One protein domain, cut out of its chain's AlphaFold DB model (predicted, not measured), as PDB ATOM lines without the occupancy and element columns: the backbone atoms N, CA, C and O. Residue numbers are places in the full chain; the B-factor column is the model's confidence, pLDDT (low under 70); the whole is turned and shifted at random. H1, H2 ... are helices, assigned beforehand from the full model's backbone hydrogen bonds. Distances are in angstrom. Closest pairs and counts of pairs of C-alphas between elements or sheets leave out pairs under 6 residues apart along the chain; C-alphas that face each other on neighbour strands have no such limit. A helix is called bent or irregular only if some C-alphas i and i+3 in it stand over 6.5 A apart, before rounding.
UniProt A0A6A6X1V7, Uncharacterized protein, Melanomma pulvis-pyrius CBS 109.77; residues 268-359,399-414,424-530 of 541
ATOM      1  N   THR A 268     -18.976  78.199  33.012       41.22
ATOM      2  CA  THR A 268     -18.020  77.091  33.055       41.22
ATOM      3  C   THR A 268     -18.690  75.712  33.147       41.22
ATOM      4  O   THR A 268     -18.918  75.142  34.219       41.22
ATOM      5  N   VAL A 269     -18.955  75.106  31.988       38.84
ATOM      6  CA  VAL A 269     -19.290  73.682  31.888       38.84
ATOM      7  C   VAL A 269     -18.008  72.881  32.076       38.84
ATOM      8  O   VAL A 269     -17.184  72.742  31.174       38.84
ATOM      9  N   ALA A 270     -17.816  72.343  33.281       37.09
ATOM     10  CA  ALA A 270     -16.762  71.369  33.521       37.09
ATOM     11  C   ALA A 270     -16.931  70.195  32.541       37.09
ATOM     12  O   ALA A 270     -17.965  69.527  32.518       37.09
ATOM     13  N   ARG A 271     -15.902  69.963  31.717       36.00
ATOM     14  CA  ARG A 271     -15.854  68.848  30.775       36.00
ATOM     15  C   ARG A 271     -15.854  67.557  31.568       36.00
ATOM     16  O   ARG A 271     -14.915  67.258  32.306       36.00
ATOM     17  N   TYR A 272     -16.917  66.790  31.391       35.53
ATOM     18  CA  TYR A 272     -16.982  65.452  31.906       35.53
ATOM     19  C   TYR A 272     -17.024  64.468  30.709       35.53
ATOM     20  O   TYR A 272     -18.065  64.321  30.080       35.53
ATOM     21  N   ASP A 273     -15.915  63.762  30.426       33.31
ATOM     22  CA  ASP A 273     -15.832  62.723  29.375       33.31
ATOM     23  C   ASP A 273     -16.536  61.405  29.757       33.31
ATOM     24  O   ASP A 273     -16.094  60.669  30.645       33.31
ATOM     25  N   TYR A 274     -17.660  61.109  29.095       34.38
ATOM     26  CA  TYR A 274     -18.439  59.885  29.289       34.38
ATOM     27  C   TYR A 274     -17.686  58.664  28.762       34.38
ATOM     28  O   TYR A 274     -17.572  58.470  27.555       34.38
ATOM     29  N   ILE A 275     -17.273  57.772  29.661       37.28
ATOM     30  CA  ILE A 275     -17.036  56.379  29.292       37.28
ATOM     31  C   ILE A 275     -18.181  55.562  29.883       37.28
ATOM     32  O   ILE A 275     -18.288  55.405  31.101       37.28
ATOM     33  N   ALA A 276     -19.062  55.055  29.021       37.25
ATOM     34  CA  ALA A 276     -20.102  54.130  29.443       37.25
ATOM     35  C   ALA A 276     -19.451  52.952  30.185       37.25
ATOM     36  O   ALA A 276     -18.591  52.275  29.624       37.25
ATOM     37  N   GLN A 277     -19.873  52.662  31.421       42.56
ATOM     38  CA  GLN A 277     -19.401  51.488  32.180       42.56
ATOM     39  C   GLN A 277     -19.654  50.158  31.444       42.56
ATOM     40  O   GLN A 277     -19.062  49.141  31.785       42.56
ATOM     41  N   SER A 278     -20.505  50.153  30.414       42.00
ATOM     42  CA  SER A 278     -20.695  49.016  29.512       42.00
ATOM     43  C   SER A 278     -19.478  48.730  28.624       42.00
ATOM     44  O   SER A 278     -19.379  47.628  28.096       42.00
ATOM     45  N   ARG A 279     -18.552  49.686  28.465       38.53
ATOM     46  CA  ARG A 279     -17.440  49.629  27.502       38.53
ATOM     47  C   ARG A 279     -16.063  49.392  28.118       38.53
ATOM     48  O   ARG A 279     -15.085  49.339  27.381       38.53
ATOM     49  N   VAL A 280     -15.948  49.246  29.437       38.69
ATOM     50  CA  VAL A 280     -14.644  49.051  30.083       38.69
ATOM     51  C   VAL A 280     -14.626  47.683  30.766       38.69
ATOM     52  O   VAL A 280     -15.515  47.344  31.524       38.69
ATOM     53  N   GLY A 281     -13.618  46.861  30.481       45.00
ATOM     54  CA  GLY A 281     -13.222  45.699  31.285       45.00
ATOM     55  C   GLY A 281     -14.278  44.625  31.646       45.00
ATOM     56  O   GLY A 281     -15.406  44.613  31.164       45.00
ATOM     57  N   PRO A 282     -13.910  43.679  32.529       45.75
ATOM     58  CA  PRO A 282     -14.775  42.574  32.965       45.75
ATOM     59  C   PRO A 282     -15.959  42.994  33.861       45.75
ATOM     60  O   PRO A 282     -16.729  42.153  34.314       45.75
ATOM     61  N   HIS A 283     -16.132  44.289  34.138       48.03
ATOM     62  CA  HIS A 283     -17.211  44.803  34.986       48.03
ATOM     63  C   HIS A 283     -18.517  45.056  34.232       48.03
ATOM     64  O   HIS A 283     -19.587  45.008  34.841       48.03
ATOM     65  N   SER A 284     -18.461  45.225  32.908       50.69
ATOM     66  CA  SER A 284     -19.645  45.199  32.041       50.69
ATOM     67  C   SER A 284     -20.391  43.854  32.114       50.69
ATOM     68  O   SER A 284     -21.576  43.781  31.800       50.69
ATOM     69  N   TRP A 285     -19.744  42.794  32.616       52.81
ATOM     70  CA  TRP A 285     -20.330  41.459  32.786       52.81
ATOM     71  C   TRP A 285     -21.353  41.419  33.934       52.81
ATOM     72  O   TRP A 285     -22.356  40.718  33.868       52.81
ATOM     73  N   ILE A 286     -21.119  42.220  34.979       54.25
ATOM     74  CA  ILE A 286     -21.961  42.359  36.186       54.25
ATOM     75  C   ILE A 286     -23.171  43.260  35.915       54.25
ATOM     76  O   ILE A 286     -24.166  43.228  36.641       54.25
ATOM     77  N   ALA A 287     -23.081  44.075  34.865       52.34
ATOM     78  CA  ALA A 287     -24.101  45.020  34.440       52.34
ATOM     79  C   ALA A 287     -25.317  44.382  33.778       52.34
ATOM     80  O   ALA A 287     -26.343  45.045  33.612       52.34
ATOM     81  N   MET A 288     -25.188  43.126  33.349       61.09
ATOM     82  CA  MET A 288     -26.213  42.489  32.547       61.09
ATOM     83  C   MET A 288     -27.477  42.247  33.381       61.09
ATOM     84  O   MET A 288     -27.395  41.663  34.466       61.09
ATOM     85  N   PRO A 289     -28.666  42.620  32.871       65.88
ATOM     86  CA  PRO A 289     -29.934  42.366  33.556       65.88
ATOM     87  C   PRO A 289     -30.155  40.872  33.845       65.88
ATOM     88  O   PRO A 289     -30.828  40.525  34.812       65.88
ATOM     89  N   LEU A 290     -29.511  39.989  33.073       70.69
ATOM     90  CA  LEU A 290     -29.490  38.547  33.309       70.69
ATOM     91  C   LEU A 290     -28.932  38.178  34.688       70.69
ATOM     92  O   LEU A 290     -29.485  37.301  35.339       70.69
ATOM     93  N   VAL A 291     -27.890  38.856  35.181       76.81
ATOM     94  CA  VAL A 291     -27.296  38.534  36.490       76.81
ATOM     95  C   VAL A 291     -28.285  38.801  37.623       76.81
ATOM     96  O   VAL A 291     -28.421  37.985  38.533       76.81
ATOM     97  N   ALA A 292     -29.019  39.912  37.543       80.94
ATOM     98  CA  ALA A 292     -30.083  40.215  38.493       80.94
ATOM     99  C   ALA A 292     -31.199  39.163  38.441       80.94
ATOM    100  O   ALA A 292     -31.627  38.675  39.485       80.94
ATOM    101  N   LEU A 293     -31.627  38.775  37.236       79.31
ATOM    102  CA  LEU A 293     -32.639  37.738  37.048       79.31
ATOM    103  C   LEU A 293     -32.198  36.402  37.664       79.31
ATOM    104  O   LEU A 293     -32.951  35.817  38.440       79.31
ATOM    105  N   PHE A 294     -30.969  35.957  37.383       81.56
ATOM    106  CA  PHE A 294     -30.405  34.729  37.948       81.56
ATOM    107  C   PHE A 294     -30.338  34.785  39.474       81.56
ATOM    108  O   PHE A 294     -30.827  33.870  40.131       81.56
ATOM    109  N   LEU A 295     -29.801  35.867  40.050       84.94
ATOM    110  CA  LEU A 295     -29.751  36.051  41.505       84.94
ATOM    111  C   LEU A 295     -31.156  36.066  42.125       84.94
ATOM    112  O   LEU A 295     -31.356  35.481  43.188       84.94
ATOM    113  N   GLY A 296     -32.132  36.698  41.470       85.88
ATOM    114  CA  GLY A 296     -33.520  36.774  41.926       85.88
ATOM    115  C   GLY A 296     -34.230  35.420  41.927       85.88
ATOM    116  O   GLY A 296     -34.693  34.980  42.980       85.88
ATOM    117  N   LEU A 297     -34.272  34.739  40.776       84.94
ATOM    118  CA  LEU A 297     -34.889  33.411  40.634       84.94
ATOM    119  C   LEU A 297     -34.271  32.407  41.604       84.94
ATOM    120  O   LEU A 297     -34.971  31.660  42.286       84.94
ATOM    121  N   TYR A 298     -32.947  32.439  41.711       84.31
ATOM    122  CA  TYR A 298     -32.216  31.580  42.618       84.31
ATOM    123  C   TYR A 298     -32.555  31.838  44.084       84.31
ATOM    124  O   TYR A 298     -32.810  30.905  44.843       84.31
ATOM    125  N   SER A 299     -32.578  33.108  44.490       90.19
ATOM    126  CA  SER A 299     -32.897  33.462  45.872       90.19
ATOM    127  C   SER A 299     -34.321  33.057  46.232       90.19
ATOM    128  O   SER A 299     -34.553  32.605  47.348       90.19
ATOM    129  N   ALA A 300     -35.262  33.150  45.287       88.88
ATOM    130  CA  ALA A 300     -36.628  32.669  45.472       88.88
ATOM    131  C   ALA A 300     -36.685  31.139  45.639       88.88
ATOM    132  O   ALA A 300     -37.309  30.647  46.580       88.88
ATOM    133  N   PHE A 301     -35.978  30.388  44.788       88.00
ATOM    134  CA  PHE A 301     -35.869  28.933  44.918       88.00
ATOM    135  C   PHE A 301     -35.273  28.526  46.276       88.00
ATOM    136  O   PHE A 301     -35.834  27.691  46.987       88.00
ATOM    137  N   PHE A 302     -34.177  29.168  46.691       87.88
ATOM    138  CA  PHE A 302     -33.542  28.882  47.979       87.88
ATOM    139  C   PHE A 302     -34.370  29.307  49.173       87.88
ATOM    140  O   PHE A 302     -34.321  28.646  50.210       87.88
ATOM    141  N   PHE A 303     -35.146  30.378  49.043       92.38
ATOM    142  CA  PHE A 303     -36.111  30.759  50.055       92.38
ATOM    143  C   PHE A 303     -37.155  29.656  50.250       92.38
ATOM    144  O   PHE A 303     -37.356  29.230  51.385       92.38
ATOM    145  N   ALA A 304     -37.736  29.126  49.170       91.38
ATOM    146  CA  ALA A 304     -38.709  28.035  49.243       91.38
ATOM    147  C   ALA A 304     -38.112  26.764  49.877       91.38
ATOM    148  O   ALA A 304     -38.699  26.184  50.795       91.38
ATOM    149  N   MET A 305     -36.906  26.367  49.458       90.88
ATOM    150  CA  MET A 305     -36.210  25.201  50.018       90.88
ATOM    151  C   MET A 305     -35.846  25.392  51.495       90.88
ATOM    152  O   MET A 305     -36.082  24.502  52.310       90.88
ATOM    153  N   SER A 306     -35.329  26.568  51.863       92.31
ATOM    154  CA  SER A 306     -34.978  26.892  53.251       92.31
ATOM    155  C   SER A 306     -36.218  26.954  54.141       92.31
ATOM    156  O   SER A 306     -36.183  26.463  55.265       92.31
ATOM    157  N   ALA A 307     -37.323  27.520  53.647       92.88
ATOM    158  CA  ALA A 307     -38.592  27.560  54.364       92.88
ATOM    159  C   ALA A 307     -39.140  26.148  54.605       92.88
ATOM    160  O   ALA A 307     -39.520  25.833  55.729       92.88
ATOM    161  N   THR A 308     -39.081  25.280  53.591       93.44
ATOM    162  CA  THR A 308     -39.480  23.867  53.707       93.44
ATOM    163  C   THR A 308     -38.601  23.125  54.716       93.44
ATOM    164  O   THR A 308     -39.110  22.434  55.593       93.44
ATOM    165  N   PHE A 309     -37.279  23.324  54.661       93.06
ATOM    166  CA  PHE A 309     -36.350  22.746  55.633       93.06
ATOM    167  C   PHE A 309     -36.657  23.211  57.062       93.06
ATOM    168  O   PHE A 309     -36.689  22.401  57.982       93.06
ATOM    169  N   ILE A 310     -36.893  24.510  57.262       93.94
ATOM    170  CA  ILE A 310     -37.213  25.077  58.578       93.94
ATOM    171  C   ILE A 310     -38.551  24.543  59.087       93.94
ATOM    172  O   ILE A 310     -38.657  24.241  60.274       93.94
ATOM    173  N   TYR A 311     -39.548  24.407  58.212       95.06
ATOM    174  CA  TYR A 311     -40.847  23.832  58.544       95.06
ATOM    175  C   TYR A 311     -40.707  22.387  59.039       95.06
ATOM    176  O   TYR A 311     -41.067  22.108  60.181       95.06
ATOM    177  N   GLU A 312     -40.085  21.503  58.252       92.50
ATOM    178  CA  GLU A 312     -39.852  20.104  58.651       92.50
ATOM    179  C   GLU A 312     -39.003  20.011  59.924       92.50
ATOM    180  O   GLU A 312     -39.285  19.212  60.815       92.50
ATOM    181  N   ASN A 313     -37.986  20.868  60.056       91.69
ATOM    182  CA  ASN A 313     -37.142  20.922  61.244       91.69
ATOM    183  C   ASN A 313     -37.916  21.335  62.503       91.69
ATOM    184  O   ASN A 313     -37.637  20.804  63.570       91.69
ATOM    185  N   ASN A 314     -38.860  22.274  62.403       92.50
ATOM    186  CA  ASN A 314     -39.675  22.701  63.546       92.50
ATOM    187  C   ASN A 314     -40.678  21.626  63.981       92.50
ATOM    188  O   ASN A 314     -41.072  21.612  65.142       92.50
ATOM    189  N   LEU A 315     -41.077  20.742  63.064       91.31
ATOM    190  CA  LEU A 315     -41.917  19.584  63.365       91.31
ATOM    191  C   LEU A 315     -41.120  18.395  63.923       91.31
ATOM    192  O   LEU A 315     -41.714  17.425  64.388       91.31
ATOM    193  N   ALA A 316     -39.787  18.409  63.855       87.50
ATOM    194  CA  ALA A 316     -38.967  17.342  64.421       87.50
ATOM    195  C   ALA A 316     -38.976  17.403  65.955       87.50
ATOM    196  O   ALA A 316     -38.908  18.486  66.537       87.50
ATOM    197  N   ARG A 317     -38.970  16.238  66.620       85.25
ATOM    198  CA  ARG A 317     -38.921  16.151  68.095       85.25
ATOM    199  C   ARG A 317     -37.721  16.887  68.689       85.25
ATOM    200  O   ARG A 317     -37.826  17.504  69.743       85.25
ATOM    201  N   VAL A 318     -36.579  16.832  68.001       86.12
ATOM    202  CA  VAL A 318     -35.359  17.550  68.391       86.12
ATOM    203  C   VAL A 318     -34.946  18.492  67.260       86.12
ATOM    204  O   VAL A 318     -34.181  18.092  66.380       86.12
ATOM    205  N   PRO A 319     -35.447  19.739  67.244       87.00
ATOM    206  CA  PRO A 319     -35.181  20.676  66.163       87.00
ATOM    207  C   PRO A 319     -33.728  21.170  66.182       87.00
ATOM    208  O   PRO A 319     -33.152  21.491  67.228       87.00
ATOM    209  N   TYR A 320     -33.133  21.336  65.001       86.62
ATOM    210  CA  TYR A 320     -31.841  21.996  64.853       86.62
ATOM    211  C   TYR A 320     -31.968  23.498  65.134       86.62
ATOM    212  O   TYR A 320     -32.554  24.258  64.359       86.62
ATOM    213  N   LYS A 321     -31.357  23.954  66.234       87.38
ATOM    214  CA  LYS A 321     -31.476  25.340  66.728       87.38
ATOM    215  C   LYS A 321     -31.015  26.412  65.731       87.38
ATOM    216  O   LYS A 321     -31.490  27.540  65.794       87.38
ATOM    217  N   LYS A 322     -30.096  26.087  64.812       88.81
ATOM    218  CA  LYS A 322     -29.559  27.045  63.827       88.81
ATOM    219  C   LYS A 322     -30.233  26.957  62.452       88.81
ATOM    220  O   LYS A 322     -29.781  27.633  61.534       88.81
ATOM    221  N   ALA A 323     -31.325  26.198  62.301       89.25
ATOM    222  CA  ALA A 323     -32.017  26.031  61.016       89.25
ATOM    223  C   ALA A 323     -32.451  27.368  60.393       89.25
ATOM    224  O   ALA A 323     -32.272  27.587  59.200       89.25
ATOM    225  N   LYS A 324     -32.926  28.314  61.216       93.12
ATOM    226  CA  LYS A 324     -33.309  29.665  60.763       93.12
ATOM    227  C   LYS A 324     -32.149  30.456  60.149       93.12
ATOM    228  O   LYS A 324     -32.391  31.358  59.355       93.12
ATOM    229  N   GLY A 325     -30.901  30.104  60.469       92.19
ATOM    230  CA  GLY A 325     -29.715  30.705  59.861       92.19
ATOM    231  C   GLY A 325     -29.633  30.484  58.347       92.19
ATOM    232  O   GLY A 325     -29.017  31.288  57.656       92.19
ATOM    233  N   LEU A 326     -30.313  29.472  57.800       91.88
ATOM    234  CA  LEU A 326     -30.381  29.251  56.351       91.88
ATOM    235  C   LEU A 326     -31.035  30.416  55.596       91.88
ATOM    236  O   LEU A 326     -30.660  30.677  54.458       91.88
ATOM    237  N   LEU A 327     -31.936  31.177  56.234       94.50
ATOM    238  CA  LEU A 327     -32.607  32.330  55.616       94.50
ATOM    239  C   LEU A 327     -31.650  33.477  55.258       94.50
ATOM    240  O   LEU A 327     -32.001  34.332  54.445       94.50
ATOM    241  N   TYR A 328     -30.431  33.493  55.806       94.81
ATOM    242  CA  TYR A 328     -29.423  34.469  55.397       94.81
ATOM    243  C   TYR A 328     -28.939  34.257  53.953       94.81
ATOM    244  O   TYR A 328     -28.535  35.225  53.315       94.81
ATOM    245  N   LEU A 329     -29.023  33.031  53.416       90.75
ATOM    246  CA  LEU A 329     -28.642  32.727  52.032       90.75
ATOM    247  C   LEU A 329     -29.537  33.431  50.998       90.75
ATOM    248  O   LEU A 329     -29.008  34.219  50.209       90.75
ATOM    249  N   PRO A 330     -30.872  33.219  50.988       92.94
ATOM    250  CA  PRO A 330     -31.746  33.914  50.050       92.94
ATOM    251  C   PRO A 330     -31.764  35.426  50.297       92.94
ATOM    252  O   PRO A 330     -31.841  36.189  49.340       92.94
ATOM    253  N   LEU A 331     -31.617  35.884  51.546       94.62
ATOM    254  CA  LEU A 331     -31.506  37.314  51.839       94.62
ATOM    255  C   LEU A 331     -30.268  37.936  51.178       94.62
ATOM    256  O   LEU A 331     -30.379  38.974  50.528       94.62
ATOM    257  N   ALA A 332     -29.099  37.299  51.301       93.56
ATOM    258  CA  ALA A 332     -27.876  37.764  50.651       93.56
ATOM    259  C   ALA A 332     -28.018  37.797  49.122       93.56
ATOM    260  O   ALA A 332     -27.647  38.784  48.487       93.56
ATOM    261  N   GLY A 333     -28.606  36.755  48.530       90.94
ATOM    262  CA  GLY A 333     -28.860  36.708  47.091       90.94
ATOM    263  C   GLY A 333     -29.828  37.801  46.614       90.94
ATOM    264  O   GLY A 333     -29.566  38.444  45.596       90.94
ATOM    265  N   LEU A 334     -30.886  38.102  47.378       91.25
ATOM    266  CA  LEU A 334     -31.811  39.207  47.091       91.25
ATOM    267  C   LEU A 334     -31.132  40.575  47.207       91.25
ATOM    268  O   LEU A 334     -31.353  41.437  46.358       91.25
ATOM    269  N   LEU A 335     -30.273  40.782  48.209       92.62
ATOM    270  CA  LEU A 335     -29.490  42.014  48.337       92.62
ATOM    271  C   LEU A 335     -28.551  42.203  47.140       92.62
ATOM    272  O   LEU A 335     -28.486  43.293  46.569       92.62
ATOM    273  N   LEU A 336     -27.883  41.136  46.695       90.38
ATOM    274  CA  LEU A 336     -27.048  41.173  45.495       90.38
ATOM    275  C   LEU A 336     -27.869  41.377  44.219       90.38
ATOM    276  O   LEU A 336     -27.411  42.080  43.320       90.38
ATOM    277  N   CYS A 337     -29.089  40.841  44.148       89.12
ATOM    278  CA  CYS A 337     -30.037  41.113  43.069       89.12
ATOM    279  C   CYS A 337     -30.453  42.594  43.047       89.12
ATOM    280  O   CYS A 337     -30.406  43.240  42.000       89.12
ATOM    281  N   LEU A 338     -30.775  43.188  44.199       87.44
ATOM    282  CA  LEU A 338     -31.059  44.623  44.318       87.44
ATOM    283  C   LEU A 338     -29.850  45.476  43.909       87.44
ATOM    284  O   LEU A 338     -29.986  46.488  43.221       87.44
ATOM    285  N   TYR A 339     -28.648  45.049  44.286       85.50
ATOM    286  CA  TYR A 339     -27.417  45.690  43.839       85.50
ATOM    287  C   TYR A 339     -27.225  45.568  42.317       85.50
ATOM    288  O   TYR A 339     -26.877  46.547  41.646       85.50
ATOM    289  N   ALA A 340     -27.500  44.387  41.755       81.25
ATOM    290  CA  ALA A 340     -27.434  44.103  40.326       81.25
ATOM    291  C   ALA A 340     -28.429  44.969  39.534       81.25
ATOM    292  O   ALA A 340     -28.009  45.714  38.652       81.25
ATOM    293  N   THR A 341     -29.712  44.972  39.904       76.88
ATOM    294  CA  THR A 341     -30.783  45.754  39.247       76.88
ATOM    295  C   THR A 341     -30.515  47.258  39.255       76.88
ATOM    296  O   THR A 341     -30.757  47.938  38.256       76.88
ATOM    297  N   LYS A 342     -29.920  47.793  40.329       73.19
ATOM    298  CA  LYS A 342     -29.523  49.207  40.410       73.19
ATOM    299  C   LYS A 342     -28.292  49.564  39.562       73.19
ATOM    300  O   LYS A 342     -27.771  50.668  39.703       73.19
ATOM    301  N   HIS A 343     -27.825  48.699  38.651       64.00
ATOM    302  CA  HIS A 343     -26.697  48.990  37.750       64.00
ATOM    303  C   HIS A 343     -26.857  50.301  36.965       64.00
ATOM    304  O   HIS A 343     -25.905  51.072  36.861       64.00
ATOM    305  N   LYS A 344     -28.065  50.630  36.491       50.09
ATOM    306  CA  LYS A 344     -28.306  51.892  35.765       50.09
ATOM    307  C   LYS A 344     -28.037  53.139  36.627       50.09
ATOM    308  O   LYS A 344     -27.482  54.115  36.138       50.09
ATOM    309  N   LEU A 345     -28.315  53.077  37.933       48.16
ATOM    310  CA  LEU A 345     -27.963  54.131  38.897       48.16
ATOM    311  C   LEU A 345     -26.461  54.127  39.252       48.16
ATOM    312  O   LEU A 345     -25.935  55.112  39.766       48.16
ATOM    313  N   ARG A 346     -25.739  53.024  38.999       55.75
ATOM    314  CA  ARG A 346     -24.276  52.945  39.163       55.75
ATOM    315  C   ARG A 346     -23.533  53.637  38.024       55.75
ATOM    316  O   ARG A 346     -22.520  54.271  38.318       55.75
ATOM    317  N   HIS A 347     -24.077  53.591  36.803       47.50
ATOM    318  CA  HIS A 347     -23.576  54.379  35.673       47.50
ATOM    319  C   HIS A 347     -23.486  55.854  36.037       47.50
ATOM    320  O   HIS A 347     -22.446  56.444  35.808       47.50
ATOM    321  N   SER A 348     -24.514  56.407  36.686       43.56
ATOM    322  CA  SER A 348     -24.627  57.832  37.029       43.56
ATOM    323  C   SER A 348     -23.506  58.386  37.928       43.56
ATOM    324  O   SER A 348     -23.072  59.511  37.718       43.56
ATOM    325  N   LEU A 349     -22.988  57.623  38.898       47.38
ATOM    326  CA  LEU A 349     -22.019  58.163  39.877       47.38
ATOM    327  C   LEU A 349     -20.606  58.355  39.332       47.38
ATOM    328  O   LEU A 349     -19.809  59.090  39.912       47.38
ATOM    329  N   PHE A 350     -20.317  57.692  38.221       48.75
ATOM    330  CA  PHE A 350     -19.122  57.924  37.421       48.75
ATOM    331  C   PHE A 350     -19.497  58.400  36.012       48.75
ATOM    332  O   PHE A 350     -18.618  58.524  35.163       48.75
ATOM    333  N   ALA A 351     -20.790  58.657  35.760       37.56
ATOM    334  CA  ALA A 351     -21.259  59.175  34.493       37.56
ATOM    335  C   ALA A 351     -20.801  60.609  34.432       37.56
ATOM    336  O   ALA A 351     -21.293  61.518  35.094       37.56
ATOM    337  N   HIS A 352     -19.822  60.772  33.588       42.12
ATOM    338  CA  HIS A 352     -19.498  62.034  33.031       42.12
ATOM    339  C   HIS A 352     -20.616  62.384  32.030       42.12
ATOM    340  O   HIS A 352     -20.759  61.711  31.020       42.12
ATOM    341  N   HIS A 353     -21.510  63.322  32.345       34.09
ATOM    342  CA  HIS A 353     -22.480  63.812  31.362       34.09
ATOM    343  C   HIS A 353     -21.866  65.002  30.635       34.09
ATOM    344  O   HIS A 353     -21.606  66.033  31.252       34.09
ATOM    345  N   GLN A 354     -21.673  64.868  29.322       33.66
ATOM    346  CA  GLN A 354     -21.677  66.032  28.449       33.66
ATOM    347  C   GLN A 354     -23.115  66.542  28.444       33.66
ATOM    348  O   GLN A 354     -23.963  66.030  27.716       33.66
ATOM    349  N   MET A 355     -23.419  67.500  29.315       35.38
ATOM    350  CA  MET A 355     -24.521  68.386  28.983       35.38
ATOM    351  C   MET A 355     -24.000  69.278  27.855       35.38
ATOM    352  O   MET A 355     -22.896  69.816  28.005       35.38
ATOM    353  N   PRO A 356     -24.725  69.429  26.731       38.28
ATOM    354  CA  PRO A 356     -24.476  70.590  25.891       38.28
ATOM    355  C   PRO A 356     -24.548  71.816  26.804       38.28
ATOM    356  O   PRO A 356     -25.304  71.807  27.786       38.28
ATOM    357  N   LEU A 357     -23.718  72.824  26.531       41.22
ATOM    358  CA  LEU A 357     -23.817  74.099  27.236       41.22
ATOM    359  C   LEU A 357     -25.305  74.483  27.296       41.22
ATOM    360  O   LEU A 357     -26.006  74.279  26.299       41.22
ATOM    361  N   PRO A 358     -25.835  74.947  28.442       41.53
ATOM    362  CA  PRO A 358     -27.131  75.599  28.427       41.53
ATOM    363  C   PRO A 358     -26.965  76.801  27.497       41.53
ATOM    364  O   PRO A 358     -26.343  77.795  27.854       41.53
ATOM    365  N   GLU A 359     -27.381  76.636  26.246       50.97
ATOM    366  CA  GLU A 359     -27.285  77.658  25.222       50.97
ATOM    367  C   GLU A 359     -28.587  78.449  25.310       50.97
ATOM    368  O   GLU A 359     -29.615  77.943  24.855       50.97
ATOM    369  N   ASN A 399     -18.446  74.021  11.306       48.53
ATOM    370  CA  ASN A 399     -19.151  73.497  12.494       48.53
ATOM    371  C   ASN A 399     -18.255  72.779  13.533       48.53
ATOM    372  O   ASN A 399     -18.714  71.879  14.233       48.53
ATOM    373  N   THR A 400     -16.978  73.136  13.663       50.62
ATOM    374  CA  THR A 400     -16.023  72.418  14.534       50.62
ATOM    375  C   THR A 400     -15.154  73.230  15.525       50.62
ATOM    376  O   THR A 400     -14.160  72.675  15.991       50.62
ATOM    377  N   PRO A 401     -15.484  74.461  15.987       52.91
ATOM    378  CA  PRO A 401     -14.752  75.069  17.109       52.91
ATOM    379  C   PRO A 401     -15.290  74.680  18.493       52.91
ATOM    380  O   PRO A 401     -14.497  74.526  19.421       52.91
ATOM    381  N   LEU A 402     -16.609  74.499  18.641       47.50
ATOM    382  CA  LEU A 402     -17.310  74.470  19.941       47.50
ATOM    383  C   LEU A 402     -16.880  73.327  20.881       47.50
ATOM    384  O   LEU A 402     -17.016  73.439  22.095       47.50
ATOM    385  N   GLN A 403     -16.339  72.233  20.337       48.72
ATOM    386  CA  GLN A 403     -15.889  71.064  21.109       48.72
ATOM    387  C   GLN A 403     -14.359  70.937  21.197       48.72
ATOM    388  O   GLN A 403     -13.842  69.996  21.804       48.72
ATOM    389  N   SER A 404     -13.616  71.868  20.592       51.41
ATOM    390  CA  SER A 404     -12.153  71.838  20.616       51.41
ATOM    391  C   SER A 404     -11.615  72.176  22.011       51.41
ATOM    392  O   SER A 404     -12.170  73.003  22.735       51.41
ATOM    393  N   PHE A 405     -10.495  71.556  22.395       50.53
ATOM    394  CA  PHE A 405      -9.834  71.843  23.674       50.53
ATOM    395  C   PHE A 405      -9.443  73.326  23.798       50.53
ATOM    396  O   PHE A 405      -9.597  73.918  24.863       50.53
ATOM    397  N   ALA A 406      -9.021  73.943  22.689       53.03
ATOM    398  CA  ALA A 406      -8.670  75.359  22.622       53.03
ATOM    399  C   ALA A 406      -9.864  76.284  22.919       53.03
ATOM    400  O   ALA A 406      -9.716  77.253  23.659       53.03
ATOM    401  N   TYR A 407     -11.051  75.960  22.396       51.66
ATOM    402  CA  TYR A 407     -12.275  76.726  22.650       51.66
ATOM    403  C   TYR A 407     -12.714  76.617  24.105       51.66
ATOM    404  O   TYR A 407     -12.986  77.628  24.742       51.66
ATOM    405  N   ILE A 408     -12.692  75.407  24.663       50.72
ATOM    406  CA  ILE A 408     -13.040  75.166  26.068       50.72
ATOM    407  C   ILE A 408     -12.057  75.883  27.008       50.72
ATOM    408  O   ILE A 408     -12.476  76.461  28.006       50.72
ATOM    409  N   SER A 409     -10.759  75.870  26.692       52.59
ATOM    410  CA  SER A 409      -9.731  76.576  27.467       52.59
ATOM    411  C   SER A 409      -9.962  78.091  27.466       52.59
ATOM    412  O   SER A 409     -10.029  78.705  28.526       52.59
ATOM    413  N   SER A 410     -10.182  78.677  26.285       55.19
ATOM    414  CA  SER A 410     -10.465  80.108  26.124       55.19
ATOM    415  C   SER A 410     -11.768  80.529  26.812       55.19
ATOM    416  O   SER A 410     -11.803  81.533  27.518       55.19
ATOM    417  N   TYR A 411     -12.822  79.724  26.678       49.09
ATOM    418  CA  TYR A 411     -14.114  79.973  27.311       49.09
ATOM    419  C   TYR A 411     -14.028  79.935  28.851       49.09
ATOM    420  O   TYR A 411     -14.689  80.713  29.534       49.09
ATOM    421  N   ASN A 412     -13.175  79.069  29.411       49.78
ATOM    422  CA  ASN A 412     -12.968  78.947  30.858       49.78
ATOM    423  C   ASN A 412     -11.939  79.939  31.435       49.78
ATOM    424  O   ASN A 412     -11.804  80.009  32.655       49.78
ATOM    425  N   ALA A 413     -11.216  80.688  30.595       53.09
ATOM    426  CA  ALA A 413     -10.186  81.629  31.040       53.09
ATOM    427  C   ALA A 413     -10.769  82.845  31.786       53.09
ATOM    428  O   ALA A 413     -10.106  83.402  32.657       53.09
ATOM    429  N   ASN A 414     -12.031  83.205  31.518       50.94
ATOM    430  CA  ASN A 414     -12.743  84.291  32.197       50.94
ATOM    431  C   ASN A 414     -13.778  83.737  33.188       50.94
ATOM    432  O   ASN A 414     -14.988  83.839  32.987       50.94
ATOM    433  N   HIS A 424     -17.202  73.692  40.146       47.66
ATOM    434  CA  HIS A 424     -16.280  74.658  40.772       47.66
ATOM    435  C   HIS A 424     -15.900  74.359  42.216       47.66
ATOM    436  O   HIS A 424     -14.989  74.993  42.734       47.66
ATOM    437  N   LEU A 425     -16.524  73.369  42.858       51.16
ATOM    438  CA  LEU A 425     -16.262  73.017  44.263       51.16
ATOM    439  C   LEU A 425     -14.869  72.380  44.497       51.16
ATOM    440  O   LEU A 425     -14.598  71.833  45.562       51.16
ATOM    441  N   GLY A 426     -13.967  72.456  43.514       53.28
ATOM    442  CA  GLY A 426     -12.592  71.979  43.610       53.28
ATOM    443  C   GLY A 426     -12.436  70.469  43.412       53.28
ATOM    444  O   GLY A 426     -13.399  69.700  43.336       53.28
ATOM    445  N   ARG A 427     -11.178  70.032  43.283       56.06
ATOM    446  CA  ARG A 427     -10.815  68.617  43.099       56.06
ATOM    447  C   ARG A 427     -11.181  67.763  44.320       56.06
ATOM    448  O   ARG A 427     -11.698  66.660  44.148       56.06
ATOM    449  N   GLN A 428     -11.026  68.320  45.520       55.81
ATOM    450  CA  GLN A 428     -11.325  67.670  46.799       55.81
ATOM    451  C   GLN A 428     -12.817  67.328  46.964       55.81
ATOM    452  O   GLN A 428     -13.173  66.215  47.344       55.81
ATOM    453  N   TRP A 429     -13.727  68.225  46.571       60.06
ATOM    454  CA  TRP A 429     -15.159  67.913  46.598       60.06
ATOM    455  C   TRP A 429     -15.519  66.797  45.609       60.06
ATOM    456  O   TRP A 429     -16.337  65.929  45.915       60.06
ATOM    457  N   LYS A 430     -14.875  66.766  44.432       59.03
ATOM    458  CA  LYS A 430     -15.090  65.711  43.426       59.03
ATOM    459  C   LYS A 430     -14.589  64.347  43.910       59.03
ATOM    460  O   LYS A 430     -15.248  63.345  43.622       59.03
ATOM    461  N   SER A 431     -13.475  64.284  44.648       60.91
ATOM    462  CA  SER A 431     -13.009  63.039  45.272       60.91
ATOM    463  C   SER A 431     -13.930  62.595  46.408       60.91
ATOM    464  O   SER A 431     -14.345  61.434  46.424       60.91
ATOM    465  N   ASP A 432     -14.340  63.506  47.292       63.12
ATOM    466  CA  ASP A 432     -15.171  63.192  48.464       63.12
ATOM    467  C   ASP A 432     -16.596  62.777  48.082       63.12
ATOM    468  O   ASP A 432     -17.139  61.793  48.606       63.12
ATOM    469  N   PHE A 433     -17.189  63.468  47.102       63.50
ATOM    470  CA  PHE A 433     -18.493  63.130  46.530       63.50
ATOM    471  C   PHE A 433     -18.500  61.726  45.916       63.50
ATOM    472  O   PHE A 433     -19.501  61.015  46.009       63.50
ATOM    473  N   ARG A 434     -17.382  61.295  45.316       68.12
ATOM    474  CA  ARG A 434     -17.239  59.962  44.709       68.12
ATOM    475  C   ARG A 434     -16.818  58.889  45.719       68.12
ATOM    476  O   ARG A 434     -17.182  57.729  45.538       68.12
ATOM    477  N   ALA A 435     -16.113  59.244  46.793       73.19
ATOM    478  CA  ALA A 435     -15.666  58.308  47.826       73.19
ATOM    479  C   ALA A 435     -16.826  57.775  48.682       73.19
ATOM    480  O   ALA A 435     -16.956  56.562  48.858       73.19
ATOM    481  N   ARG A 436     -17.725  58.651  49.152       74.69
ATOM    482  CA  ARG A 436     -18.894  58.256  49.966       74.69
ATOM    483  C   ARG A 436     -19.735  57.131  49.334       74.69
ATOM    484  O   ARG A 436     -19.905  56.094  49.976       74.69
ATOM    485  N   PRO A 437     -20.248  57.256  48.095       72.56
ATOM    486  CA  PRO A 437     -21.064  56.213  47.478       72.56
ATOM    487  C   PRO A 437     -20.278  54.924  47.215       72.56
ATOM    488  O   PRO A 437     -20.872  53.847  47.250       72.56
ATOM    489  N   VAL A 438     -18.964  55.001  46.976       79.06
ATOM    490  CA  VAL A 438     -18.098  53.819  46.841       79.06
ATOM    491  C   VAL A 438     -18.010  53.071  48.168       79.06
ATOM    492  O   VAL A 438     -18.286  51.873  48.193       79.06
ATOM    493  N   ILE A 439     -17.735  53.773  49.269       84.62
ATOM    494  CA  ILE A 439     -17.661  53.188  50.614       84.62
ATOM    495  C   ILE A 439     -18.994  52.536  50.997       84.62
ATOM    496  O   ILE A 439     -19.014  51.369  51.389       84.62
ATOM    497  N   TYR A 440     -20.124  53.232  50.817       84.69
ATOM    498  CA  TYR A 440     -21.446  52.660  51.107       84.69
ATOM    499  C   TYR A 440     -21.713  51.371  50.322       84.69
ATOM    500  O   TYR A 440     -22.299  50.429  50.849       84.69
ATOM    501  N   ARG A 441     -21.268  51.304  49.065       84.62
ATOM    502  CA  ARG A 441     -21.462  50.127  48.211       84.62
ATOM    503  C   ARG A 441     -20.529  48.982  48.553       84.62
ATOM    504  O   ARG A 441     -20.976  47.840  48.539       84.62
ATOM    505  N   LEU A 442     -19.272  49.267  48.882       88.44
ATOM    506  CA  LEU A 442     -18.347  48.254  49.385       88.44
ATOM    507  C   LEU A 442     -18.869  47.658  50.693       88.44
ATOM    508  O   LEU A 442     -18.923  46.439  50.818       88.44
ATOM    509  N   ASN A 443     -19.371  48.495  51.604       91.50
ATOM    510  CA  ASN A 443     -20.020  48.035  52.831       91.50
ATOM    511  C   ASN A 443     -21.274  47.199  52.547       91.50
ATOM    512  O   ASN A 443     -21.472  46.168  53.180       91.50
ATOM    513  N   PHE A 444     -22.097  47.585  51.568       91.62
ATOM    514  CA  PHE A 444     -23.262  46.796  51.158       91.62
ATOM    515  C   PHE A 444     -22.873  45.412  50.607       91.62
ATOM    516  O   PHE A 444     -23.487  44.401  50.960       91.62
ATOM    517  N   LEU A 445     -21.851  45.353  49.747       91.06
ATOM    518  CA  LEU A 445     -21.327  44.103  49.190       91.06
ATOM    519  C   LEU A 445     -20.723  43.216  50.285       91.06
ATOM    520  O   LEU A 445     -21.034  42.028  50.347       91.06
ATOM    521  N   LEU A 446     -19.929  43.799  51.185       93.62
ATOM    522  CA  LEU A 446     -19.348  43.106  52.333       93.62
ATOM    523  C   LEU A 446     -20.435  42.561  53.265       93.62
ATOM    524  O   LEU A 446     -20.389  41.396  53.648       93.62
ATOM    525  N   PHE A 447     -21.448  43.367  53.584       95.31
ATOM    526  CA  PHE A 447     -22.589  42.940  54.387       95.31
ATOM    527  C   PHE A 447     -23.324  41.760  53.740       95.31
ATOM    528  O   PHE A 447     -23.598  40.760  54.405       95.31
ATOM    529  N   SER A 448     -23.569  41.829  52.428       94.38
ATOM    530  CA  SER A 448     -24.183  40.730  51.671       94.38
ATOM    531  C   SER A 448     -23.334  39.454  51.742       94.38
ATOM    532  O   SER A 448     -23.874  38.370  51.959       94.38
ATOM    533  N   LEU A 449     -22.006  39.574  51.643       92.69
ATOM    534  CA  LEU A 449     -21.073  38.450  51.761       92.69
ATOM    535  C   LEU A 449     -21.044  37.848  53.174       92.69
ATOM    536  O   LEU A 449     -20.982  36.630  53.319       92.69
ATOM    537  N   ILE A 450     -21.127  38.673  54.221       94.75
ATOM    538  CA  ILE A 450     -21.191  38.210  55.615       94.75
ATOM    539  C   ILE A 450     -22.483  37.424  55.859       94.75
ATOM    540  O   ILE A 450     -22.444  36.343  56.451       94.75
ATOM    541  N   LEU A 451     -23.627  37.933  55.386       94.56
ATOM    542  CA  LEU A 451     -24.899  37.211  55.463       94.56
ATOM    543  C   LEU A 451     -24.818  35.880  54.713       94.56
ATOM    544  O   LEU A 451     -25.191  34.839  55.256       94.56
ATOM    545  N   PHE A 452     -24.253  35.904  53.507       92.38
ATOM    546  CA  PHE A 452     -24.015  34.706  52.716       92.38
ATOM    547  C   PHE A 452     -23.165  33.680  53.485       92.38
ATOM    548  O   PHE A 452     -23.578  32.534  53.651       92.38
ATOM    549  N   ALA A 453     -22.019  34.091  54.033       91.12
ATOM    550  CA  ALA A 453     -21.130  33.220  54.799       91.12
ATOM    551  C   ALA A 453     -21.812  32.653  56.055       91.12
ATOM    552  O   ALA A 453     -21.646  31.478  56.380       91.12
ATOM    553  N   ARG A 454     -22.632  33.454  56.746       92.81
ATOM    554  CA  ARG A 454     -23.392  33.022  57.928       92.81
ATOM    555  C   ARG A 454     -24.460  31.983  57.582       92.81
ATOM    556  O   ARG A 454     -24.634  31.009  58.321       92.81
ATOM    557  N   GLY A 455     -25.163  32.170  56.467       91.19
ATOM    558  CA  GLY A 455     -26.125  31.192  55.965       91.19
ATOM    559  C   GLY A 455     -25.447  29.900  55.511       91.19
ATOM    560  O   GLY A 455     -25.874  28.813  55.898       91.19
ATOM    561  N   TRP A 456     -24.322  30.019  54.805       87.62
ATOM    562  CA  TRP A 456     -23.501  28.890  54.368       87.62
ATOM    563  C   TRP A 456     -22.987  28.081  55.559       87.62
ATOM    564  O   TRP A 456     -23.157  26.865  55.616       87.62
ATOM    565  N   TRP A 457     -22.451  28.756  56.576       88.44
ATOM    566  CA  TRP A 457     -22.016  28.110  57.809       88.44
ATOM    567  C   TRP A 457     -23.160  27.378  58.513       88.44
ATOM    568  O   TRP A 457     -22.960  26.283  59.024       88.44
ATOM    569  N   SER A 458     -24.373  27.937  58.511       88.75
ATOM    570  CA  SER A 458     -25.551  27.288  59.107       88.75
ATOM    571  C   SER A 458     -25.950  26.002  58.370       88.75
ATOM    572  O   SER A 458     -26.423  25.063  59.008       88.75
ATOM    573  N   MET A 459     -25.710  25.934  57.057       85.44
ATOM    574  CA  MET A 459     -25.944  24.746  56.230       85.44
ATOM    575  C   MET A 459     -24.933  23.622  56.508       85.44
ATOM    576  O   MET A 459     -25.335  22.469  56.651       85.44
ATOM    577  N   PHE A 460     -23.642  23.950  56.641       79.12
ATOM    578  CA  PHE A 460     -22.576  22.970  56.922       79.12
ATOM    579  C   PHE A 460     -22.464  22.583  58.398       79.12
ATOM    580  O   PHE A 460     -22.100  21.457  58.727       79.12
ATOM    581  N   ALA A 461     -22.794  23.500  59.309       81.56
ATOM    582  CA  ALA A 461     -22.822  23.214  60.739       81.56
ATOM    583  C   ALA A 461     -23.951  22.240  61.116       81.56
ATOM    584  O   ALA A 461     -23.976  21.750  62.251       81.56
ATOM    585  N   PHE A 462     -24.891  21.964  60.208       78.94
ATOM    586  CA  PHE A 462     -25.792  20.833  60.348       78.94
ATOM    587  C   PHE A 462     -25.017  19.546  60.041       78.94
ATOM    588  O   PHE A 462     -24.692  19.226  58.900       78.94
ATOM    589  N   SER A 463     -24.717  18.798  61.099       74.94
ATOM    590  CA  SER A 463     -24.125  17.470  61.003       74.94
ATOM    591  C   SER A 463     -25.242  16.440  61.061       74.94
ATOM    592  O   SER A 463     -25.800  16.179  62.128       74.94
ATOM    593  N   ALA A 464     -25.543  15.843  59.911       68.94
ATOM    594  CA  ALA A 464     -26.544  14.791  59.806       68.94
ATOM    595  C   ALA A 464     -26.243  13.609  60.732       68.94
ATOM    596  O   ALA A 464     -27.142  13.091  61.378       68.94
ATOM    597  N   THR A 465     -24.969  13.240  60.874       66.31
ATOM    598  CA  THR A 465     -24.539  12.161  61.770       66.31
ATOM    599  C   THR A 465     -24.813  12.482  63.238       66.31
ATOM    600  O   THR A 465     -25.304  11.623  63.965       66.31
ATOM    601  N   LYS A 466     -24.568  13.723  63.684       74.50
ATOM    602  CA  LYS A 466     -24.938  14.160  65.041       74.50
ATOM    603  C   LYS A 466     -26.453  14.212  65.222       74.50
ATOM    604  O   LYS A 466     -26.937  13.810  66.274       74.50
ATOM    605  N   PHE A 467     -27.184  14.674  64.209       74.00
ATOM    606  CA  PHE A 467     -28.642  14.762  64.236       74.00
ATOM    607  C   PHE A 467     -29.297  13.374  64.351       74.00
ATOM    608  O   PHE A 467     -30.095  13.149  65.259       74.00
ATOM    609  N   LEU A 468     -28.871  12.420  63.516       72.75
ATOM    610  CA  LEU A 468     -29.287  11.014  63.563       72.75
ATOM    611  C   LEU A 468     -28.894  10.337  64.876       72.75
ATOM    612  O   LEU A 468     -29.720   9.666  65.481       72.75
ATOM    613  N   LYS A 469     -27.662  10.545  65.363       79.06
ATOM    614  CA  LYS A 469     -27.216   9.971  66.642       79.06
ATOM    615  C   LYS A 469     -28.096  10.427  67.806       79.06
ATOM    616  O   LYS A 469     -28.387   9.625  68.682       79.06
ATOM    617  N   HIS A 470     -28.518  11.690  67.808       79.44
ATOM    618  CA  HIS A 470     -29.389  12.221  68.853       79.44
ATOM    619  C   HIS A 470     -30.831  11.712  68.727       79.44
ATOM    620  O   HIS A 470     -31.455  11.434  69.742       79.44
ATOM    621  N   HIS A 471     -31.343  11.534  67.502       75.81
ATOM    622  CA  HIS A 471     -32.665  10.934  67.286       75.81
ATOM    623  C   HIS A 471     -32.704   9.444  67.646       75.81
ATOM    624  O   HIS A 471     -33.649   9.012  68.289       75.81
ATOM    625  N   ASN A 472     -31.657   8.674  67.337       76.75
ATOM    626  CA  ASN A 472     -31.574   7.249  67.689       76.75
ATOM    627  C   ASN A 472     -31.469   6.993  69.204       76.75
ATOM    628  O   ASN A 472     -31.571   5.852  69.641       76.75
ATOM    629  N   GLN A 473     -31.219   8.036  69.998       83.12
ATOM    630  CA  GLN A 473     -31.187   7.975  71.460       83.12
ATOM    631  C   GLN A 473     -32.550   8.293  72.095       83.12
ATOM    632  O   GLN A 473     -32.671   8.214  73.316       83.12
ATOM    633  N   LEU A 474     -33.561   8.671  71.303       80.12
ATOM    634  CA  LEU A 474     -34.901   8.944  71.813       80.12
ATOM    635  C   LEU A 474     -35.635   7.622  72.091       80.12
ATOM    636  O   LEU A 474     -35.701   6.778  71.192       80.12
ATOM    637  N   PRO A 475     -36.221   7.439  73.287       76.44
ATOM    638  CA  PRO A 475     -37.188   6.371  73.496       76.44
ATOM    639  C   PRO A 475     -38.417   6.617  72.601       76.44
ATOM    640  O   PRO A 475     -38.796   7.764  72.348       76.44
ATOM    641  N   ASP A 476     -39.013   5.538  72.092       83.81
ATOM    642  CA  ASP A 476     -40.249   5.553  71.295       83.81
ATOM    643  C   ASP A 476     -40.158   6.324  69.965       83.81
ATOM    644  O   ASP A 476     -40.977   7.203  69.661       83.81
ATOM    645  N   LEU A 477     -39.141   6.002  69.160       83.38
ATOM    646  CA  LEU A 477     -39.000   6.518  67.799       83.38
ATOM    647  C   LEU A 477     -40.097   5.938  66.891       83.38
ATOM    648  O   LEU A 477     -40.182   4.722  66.710       83.38
ATOM    649  N   THR A 478     -40.920   6.799  66.295       86.94
ATOM    650  CA  THR A 478     -41.952   6.363  65.342       86.94
ATOM    651  C   THR A 478     -41.401   6.286  63.916       86.94
ATOM    652  O   THR A 478     -40.387   6.906  63.583       86.94
ATOM    653  N   VAL A 479     -42.093   5.554  63.035       86.88
ATOM    654  CA  VAL A 479     -41.774   5.529  61.593       86.88
ATOM    655  C   VAL A 479     -41.869   6.937  60.993       86.88
ATOM    656  O   VAL A 479     -41.014   7.325  60.199       86.88
ATOM    657  N   GLU A 480     -42.843   7.739  61.433       88.50
ATOM    658  CA  GLU A 480     -43.018   9.123  60.978       88.50
ATOM    659  C   GLU A 480     -41.822  10.014  61.360       88.50
ATOM    660  O   GLU A 480     -41.369  10.828  60.549       88.50
ATOM    661  N   ASP A 481     -41.264   9.833  62.563       85.00
ATOM    662  CA  ASP A 481     -40.064  10.553  63.003       85.00
ATOM    663  C   ASP A 481     -38.863  10.213  62.105       85.00
ATOM    664  O   ASP A 481     -38.128  11.108  61.678       85.00
ATOM    665  N   LEU A 482     -38.685   8.932  61.764       83.19
ATOM    666  CA  LEU A 482     -37.608   8.484  60.879       83.19
ATOM    667  C   LEU A 482     -37.771   9.045  59.459       83.19
ATOM    668  O   LEU A 482     -36.811   9.564  58.883       83.19
ATOM    669  N   GLU A 483     -38.983   9.004  58.905       87.81
ATOM    670  CA  GLU A 483     -39.273   9.600  57.600       87.81
ATOM    671  C   GLU A 483     -38.998  11.106  57.585       87.81
ATOM    672  O   GLU A 483     -38.421  11.623  56.624       87.81
ATOM    673  N   ARG A 484     -39.359  11.821  58.658       88.19
ATOM    674  CA  ARG A 484     -39.087  13.257  58.794       88.19
ATOM    675  C   ARG A 484     -37.587  13.541  58.823       88.19
ATOM    676  O   ARG A 484     -37.127  14.430  58.106       88.19
ATOM    677  N   VAL A 485     -36.803  12.761  59.567       84.88
ATOM    678  CA  VAL A 485     -35.331  12.871  59.577       84.88
ATOM    679  C   VAL A 485     -34.754  12.659  58.174       84.88
ATOM    680  O   VAL A 485     -33.906  13.439  57.732       84.88
ATOM    681  N   ILE A 486     -35.246  11.656  57.440       84.62
ATOM    682  CA  ILE A 486     -34.828  11.385  56.058       84.62
ATOM    683  C   ILE A 486     -35.193  12.558  55.136       84.62
ATOM    684  O   ILE A 486     -34.366  12.964  54.316       84.62
ATOM    685  N   ARG A 487     -36.389  13.152  55.276       88.69
ATOM    686  CA  ARG A 487     -36.791  14.347  54.512       88.69
ATOM    687  C   ARG A 487     -35.882  15.541  54.801       88.69
ATOM    688  O   ARG A 487     -35.402  16.162  53.855       88.69
ATOM    689  N   ILE A 488     -35.591  15.829  56.070       88.62
ATOM    690  CA  ILE A 488     -34.677  16.912  56.479       88.62
ATOM    691  C   ILE A 488     -33.290  16.700  55.866       88.62
ATOM    692  O   ILE A 488     -32.716  17.626  55.287       88.62
ATOM    693  N   PHE A 489     -32.769  15.474  55.931       84.06
ATOM    694  CA  PHE A 489     -31.479  15.129  55.344       84.06
ATOM    695  C   PHE A 489     -31.478  15.284  53.819       84.06
ATOM    696  O   PHE A 489     -30.570  15.889  53.249       84.06
ATOM    697  N   ARG A 490     -32.536  14.810  53.148       83.88
ATOM    698  CA  ARG A 490     -32.718  14.968  51.701       83.88
ATOM    699  C   ARG A 490     -32.752  16.439  51.300       83.88
ATOM    700  O   ARG A 490     -32.072  16.815  50.350       83.88
ATOM    701  N   LEU A 491     -33.503  17.267  52.026       87.94
ATOM    702  CA  LEU A 491     -33.577  18.709  51.791       87.94
ATOM    703  C   LEU A 491     -32.209  19.366  51.971       87.94
ATOM    704  O   LEU A 491     -31.798  20.134  51.108       87.94
ATOM    705  N   GLN A 492     -31.469  19.030  53.030       85.56
ATOM    706  CA  GLN A 492     -30.117  19.554  53.236       85.56
ATOM    707  C   GLN A 492     -29.165  19.156  52.106       85.56
ATOM    708  O   GLN A 492     -28.393  19.991  51.636       85.56
ATOM    709  N   MET A 493     -29.210  17.901  51.663       80.75
ATOM    710  CA  MET A 493     -28.341  17.406  50.602       80.75
ATOM    711  C   MET A 493     -28.670  18.082  49.266       80.75
ATOM    712  O   MET A 493     -27.764  18.577  48.600       80.75
ATOM    713  N   ILE A 494     -29.959  18.182  48.915       82.44
ATOM    714  CA  ILE A 494     -30.415  18.916  47.725       82.44
ATOM    715  C   ILE A 494     -29.963  20.373  47.807       82.44
ATOM    716  O   ILE A 494     -29.385  20.871  46.848       82.44
ATOM    717  N   MET A 495     -30.175  21.041  48.946       84.81
ATOM    718  CA  MET A 495     -29.715  22.413  49.143       84.81
ATOM    719  C   MET A 495     -28.200  22.505  48.977       84.81
ATOM    720  O   MET A 495     -27.753  23.322  48.199       84.81
ATOM    721  N   THR A 496     -27.399  21.655  49.614       80.06
ATOM    722  CA  THR A 496     -25.928  21.732  49.543       80.06
ATOM    723  C   THR A 496     -25.410  21.546  48.116       80.06
ATOM    724  O   THR A 496     -24.588  22.337  47.653       80.06
ATOM    725  N   VAL A 497     -25.927  20.540  47.402       74.94
ATOM    726  CA  VAL A 497     -25.532  20.235  46.019       74.94
ATOM    727  C   VAL A 497     -25.996  21.339  45.067       74.94
ATOM    728  O   VAL A 497     -25.197  21.854  44.293       74.94
ATOM    729  N   ALA A 498     -27.254  21.776  45.165       75.31
ATOM    730  CA  ALA A 498     -27.777  22.852  44.326       75.31
ATOM    731  C   ALA A 498     -27.168  24.227  44.663       75.31
ATOM    732  O   ALA A 498     -27.133  25.103  43.802       75.31
ATOM    733  N   PHE A 499     -26.696  24.437  45.900       76.19
ATOM    734  CA  PHE A 499     -26.207  25.733  46.381       76.19
ATOM    735  C   PHE A 499     -24.731  25.960  46.050       76.19
ATOM    736  O   PHE A 499     -24.343  27.098  45.798       76.19
ATOM    737  N   LEU A 500     -23.894  24.915  46.009       76.12
ATOM    738  CA  LEU A 500     -22.453  25.058  45.757       76.12
ATOM    739  C   LEU A 500     -22.113  25.793  44.446       76.12
ATOM    740  O   LEU A 500     -21.263  26.688  44.485       76.12
ATOM    741  N   PRO A 501     -22.781  25.515  43.309       71.94
ATOM    742  CA  PRO A 501     -22.474  26.201  42.069       71.94
ATOM    743  C   PRO A 501     -22.670  27.714  42.151       71.94
ATOM    744  O   PRO A 501     -21.874  28.518  41.662       71.94
ATOM    745  N   ILE A 502     -23.750  28.107  42.813       75.31
ATOM    746  CA  ILE A 502     -24.168  29.497  42.878       75.31
ATOM    747  C   ILE A 502     -23.533  30.209  44.071       75.31
ATOM    748  O   ILE A 502     -23.349  31.421  44.031       75.31
ATOM    749  N   ALA A 503     -23.079  29.476  45.084       79.81
ATOM    750  CA  ALA A 503     -22.190  30.000  46.106       79.81
ATOM    751  C   ALA A 503     -20.907  30.565  45.503       79.81
ATOM    752  O   ALA A 503     -20.531  31.702  45.788       79.81
ATOM    753  N   LEU A 504     -20.285  29.800  44.603       79.56
ATOM    754  CA  LEU A 504     -19.130  30.269  43.845       79.56
ATOM    755  C   LEU A 504     -19.499  31.498  43.012       79.56
ATOM    756  O   LEU A 504     -18.798  32.506  43.077       79.56
ATOM    757  N   PHE A 505     -20.629  31.460  42.298       80.19
ATOM    758  CA  PHE A 505     -21.109  32.609  41.526       80.19
ATOM    759  C   PHE A 505     -21.276  33.873  42.384       80.19
ATOM    760  O   PHE A 505     -20.786  34.932  42.006       80.19
ATOM    761  N   VAL A 506     -21.919  33.771  43.551       83.19
ATOM    762  CA  VAL A 506     -22.143  34.883  44.484       83.19
ATOM    763  C   VAL A 506     -20.823  35.458  44.994       83.19
ATOM    764  O   VAL A 506     -20.653  36.681  45.002       83.19
ATOM    765  N   ILE A 507     -19.872  34.601  45.378       84.94
ATOM    766  CA  ILE A 507     -18.547  35.028  45.844       84.94
ATOM    767  C   ILE A 507     -17.809  35.763  44.721       84.94
ATOM    768  O   ILE A 507     -17.389  36.905  44.911       84.94
ATOM    769  N   PHE A 508     -17.711  35.161  43.532       82.25
ATOM    770  CA  PHE A 508     -17.040  35.781  42.387       82.25
ATOM    771  C   PHE A 508     -17.711  37.088  41.965       82.25
ATOM    772  O   PHE A 508     -17.023  38.084  41.760       82.25
ATOM    773  N   TYR A 509     -19.041  37.117  41.889       83.38
ATOM    774  CA  TYR A 509     -19.800  38.322  41.562       83.38
ATOM    775  C   TYR A 509     -19.494  39.456  42.542       83.38
ATOM    776  O   TYR A 509     -19.201  40.576  42.124       83.38
ATOM    777  N   THR A 510     -19.512  39.162  43.843       86.00
ATOM    778  CA  THR A 510     -19.254  40.152  44.895       86.00
ATOM    779  C   THR A 510     -17.823  40.685  44.817       86.00
ATOM    780  O   THR A 510     -17.623  41.899  44.860       86.00
ATOM    781  N   LEU A 511     -16.836  39.800  44.636       85.00
ATOM    782  CA  LEU A 511     -15.424  40.174  44.509       85.00
ATOM    783  C   LEU A 511     -15.173  41.034  43.269       85.00
ATOM    784  O   LEU A 511     -14.573  42.102  43.374       85.00
ATOM    785  N   ILE A 512     -15.672  40.617  42.104       79.69
ATOM    786  CA  ILE A 512     -15.496  41.377  40.862       79.69
ATOM    787  C   ILE A 512     -16.226  42.726  40.974       79.69
ATOM    788  O   ILE A 512     -15.669  43.750  40.576       79.69
ATOM    789  N   ALA A 513     -17.422  42.780  41.572       80.25
ATOM    790  CA  ALA A 513     -18.150  44.031  41.792       80.25
ATOM    791  C   ALA A 513     -17.381  45.000  42.706       80.25
ATOM    792  O   ALA A 513     -17.312  46.194  42.407       80.25
ATOM    793  N   ALA A 514     -16.791  44.492  43.791       84.62
ATOM    794  CA  ALA A 514     -15.989  45.278  44.720       84.62
ATOM    795  C   ALA A 514     -14.706  45.796  44.056       84.62
ATOM    796  O   ALA A 514     -14.452  47.000  44.072       84.62
ATOM    797  N   MET A 515     -13.956  44.918  43.385       79.69
ATOM    798  CA  MET A 515     -12.749  45.294  42.640       79.69
ATOM    799  C   MET A 515     -13.042  46.358  41.587       79.69
ATOM    800  O   MET A 515     -12.290  47.318  41.447       79.69
ATOM    801  N   SER A 516     -14.168  46.240  40.886       74.50
ATOM    802  CA  SER A 516     -14.583  47.226  39.888       74.50
ATOM    803  C   SER A 516     -14.781  48.608  40.510       74.50
ATOM    804  O   SER A 516     -14.273  49.594  39.982       74.50
ATOM    805  N   LEU A 517     -15.472  48.690  41.654       76.75
ATOM    806  CA  LEU A 517     -15.661  49.951  42.379       76.75
ATOM    807  C   LEU A 517     -14.329  50.565  42.817       76.75
ATOM    808  O   LEU A 517     -14.146  51.770  42.654       76.75
ATOM    809  N   VAL A 518     -13.408  49.746  43.331       80.12
ATOM    810  CA  VAL A 518     -12.075  50.196  43.762       80.12
ATOM    811  C   VAL A 518     -11.269  50.722  42.580       80.12
ATOM    812  O   VAL A 518     -10.704  51.803  42.675       80.12
ATOM    813  N   VAL A 519     -11.261  50.021  41.444       74.69
ATOM    814  CA  VAL A 519     -10.553  50.469  40.234       74.69
ATOM    815  C   VAL A 519     -11.130  51.787  39.713       74.69
ATOM    816  O   VAL A 519     -10.375  52.688  39.357       74.69
ATOM    817  N   PHE A 520     -12.456  51.939  39.686       69.44
ATOM    818  CA  PHE A 520     -13.096  53.184  39.245       69.44
ATOM    819  C   PHE A 520     -12.816  54.362  40.166       69.44
ATOM    820  O   PHE A 520     -12.530  55.473  39.704       69.44
ATOM    821  N   TRP A 521     -12.906  54.113  41.467       76.06
ATOM    822  CA  TRP A 521     -12.568  55.098  42.471       76.06
ATOM    823  C   TRP A 521     -11.092  55.478  42.377       76.06
ATOM    824  O   TRP A 521     -10.805  56.660  42.272       76.06
ATOM    825  N   GLY A 522     -10.184  54.503  42.292       70.44
ATOM    826  CA  GLY A 522      -8.744  54.723  42.169       70.44
ATOM    827  C   GLY A 522      -8.374  55.511  40.914       70.44
ATOM    828  O   GLY A 522      -7.646  56.490  41.008       70.44
ATOM    829  N   LYS A 523      -8.949  55.179  39.749       67.25
ATOM    830  CA  LYS A 523      -8.769  55.978  38.522       67.25
ATOM    831  C   LYS A 523      -9.254  57.417  38.689       67.25
ATOM    832  O   LYS A 523      -8.591  58.338  38.229       67.25
ATOM    833  N   SER A 524     -10.395  57.613  39.352       63.88
ATOM    834  CA  SER A 524     -10.897  58.960  39.646       63.88
ATOM    835  C   SER A 524      -9.974  59.690  40.625       63.88
ATOM    836  O   SER A 524      -9.613  60.832  40.380       63.88
ATOM    837  N   ALA A 525      -9.560  59.038  41.709       65.88
ATOM    838  CA  ALA A 525      -8.684  59.609  42.723       65.88
ATOM    839  C   ALA A 525      -7.312  59.979  42.145       65.88
ATOM    840  O   ALA A 525      -6.811  61.048  42.452       65.88
ATOM    841  N   LEU A 526      -6.742  59.168  41.251       66.88
ATOM    842  CA  LEU A 526      -5.489  59.483  40.555       66.88
ATOM    843  C   LEU A 526      -5.645  60.635  39.555       66.88
ATOM    844  O   LEU A 526      -4.745  61.456  39.418       66.88
ATOM    845  N   ALA A 527      -6.780  60.717  38.856       61.69
ATOM    846  CA  ALA A 527      -7.038  61.794  37.899       61.69
ATOM    847  C   ALA A 527      -7.288  63.153  38.576       61.69
ATOM    848  O   ALA A 527      -6.980  64.190  37.995       61.69
ATOM    849  N   TYR A 528      -7.859  63.148  39.784       59.69
ATOM    850  CA  TYR A 528      -8.223  64.360  40.526       59.69
ATOM    851  C   TYR A 528      -7.383  64.599  41.785       59.69
ATOM    852  O   TYR A 528      -7.618  65.591  42.466       59.69
ATOM    853  N   GLY A 529      -6.424  63.731  42.099       56.12
ATOM    854  CA  GLY A 529      -5.504  63.917  43.215       56.12
ATOM    855  C   GLY A 529      -4.684  65.192  43.035       56.12
ATOM    856  O   GLY A 529      -4.470  65.654  41.907       56.12
ATOM    857  N   GLU A 530      -4.256  65.791  44.143       54.72
ATOM    858  CA  GLU A 530      -3.260  66.857  44.100       54.72
ATOM    859  C   GLU A 530      -2.022  66.319  43.383       54.72
ATOM    860  O   GLU A 530      -1.355  65.398  43.852       54.72
TER     861      GLU A 530
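Overview. This is residues 268 to 359, 399 to 414 and 424 to 530 of the 541 residues of an uncharacterized protein of Melanomma pulvis-pyrius CBS 109.77 (UniProt A0A6A6X1V7). Four long helices run lengthwise in a rod: the hairpin of H1 and H2 is packed along H5 and the long, bent H7. Short H6 lies at the end where the chain turns from H5 into H7, and short H4 lies beyond the other end, touching no helix. The 215 printed residues hold seven named helices, H1 to H7 in chain order, and no named strand: all helix. The whole is only just extended, close to loose, with a radius of gyration of the C-alphas of 25.6 A and spans of 92 by 32 by 25 A.

Arrangement. H1, residues 289 to 315, and H2, residues 323 to 341, form a hairpin; they touch, closest at the C-alphas of Ser 299 and Pro 330, 4.4 A apart, opposite ways at a shallow tilt of 13 degrees. H5, residues 426 to 460, touches H2 with residues 445 to 459 alone, closest at the C-alphas of Tyr 328 and Gly 455, 4.7 A. H7, residues 479 to 528, was assigned as one helix by its hydrogen bonds but is bent: C-alphas 498 and 501 are 6.7 A apart. Its arms are H7a, residues 479 to 498, and H7b, residues 501 to 528. H7a touches H1, closest at the C-alphas of Ile 488 and Phe 309, 6.1 A. H7b touches H5, closest at the C-alphas of Tyr 528 and Arg 427, 5.6 A. H2, H5 and H7b form an up and down bundle, each running against the one before. Every O i to N i+4 pair is within hydrogen-bond range in H1, H7a and H7b, against 11 of 15 in H2 and 29 of 31 in H5.

Along the chain. H1 begins at C-alpha 289 (-29.934, 42.366, 33.556) and is 39.4 A long; H2 is 29.4 A, H5 51.8 A, H7a 28.2 A and H7b 40.8 A, ending at C-alpha 528 (-8.223, 64.360, 40.526). H3, residues 343 to 349, has 1 of 3 such pairs within range and 2 of 4 O i to N i+3 pairs; H4 is residues 405 to 412 and H6 residues 464 to 471, each with every O i to N i+4 pair within range.

Size, cuts and confidence. The C-alphas of Asn 399 and Pro 475, the two farthest apart, are 92.5 A apart. Residues 360 to 398 and 415 to 423 are not printed, with gaps of 15.7 A and 13.4 A between C-alphas. Of the links printed whole, none is long. Mean pLDDT of the printed part is 72.6, and 77 residues are under 70, among them 268 to 289 and 399 to 414.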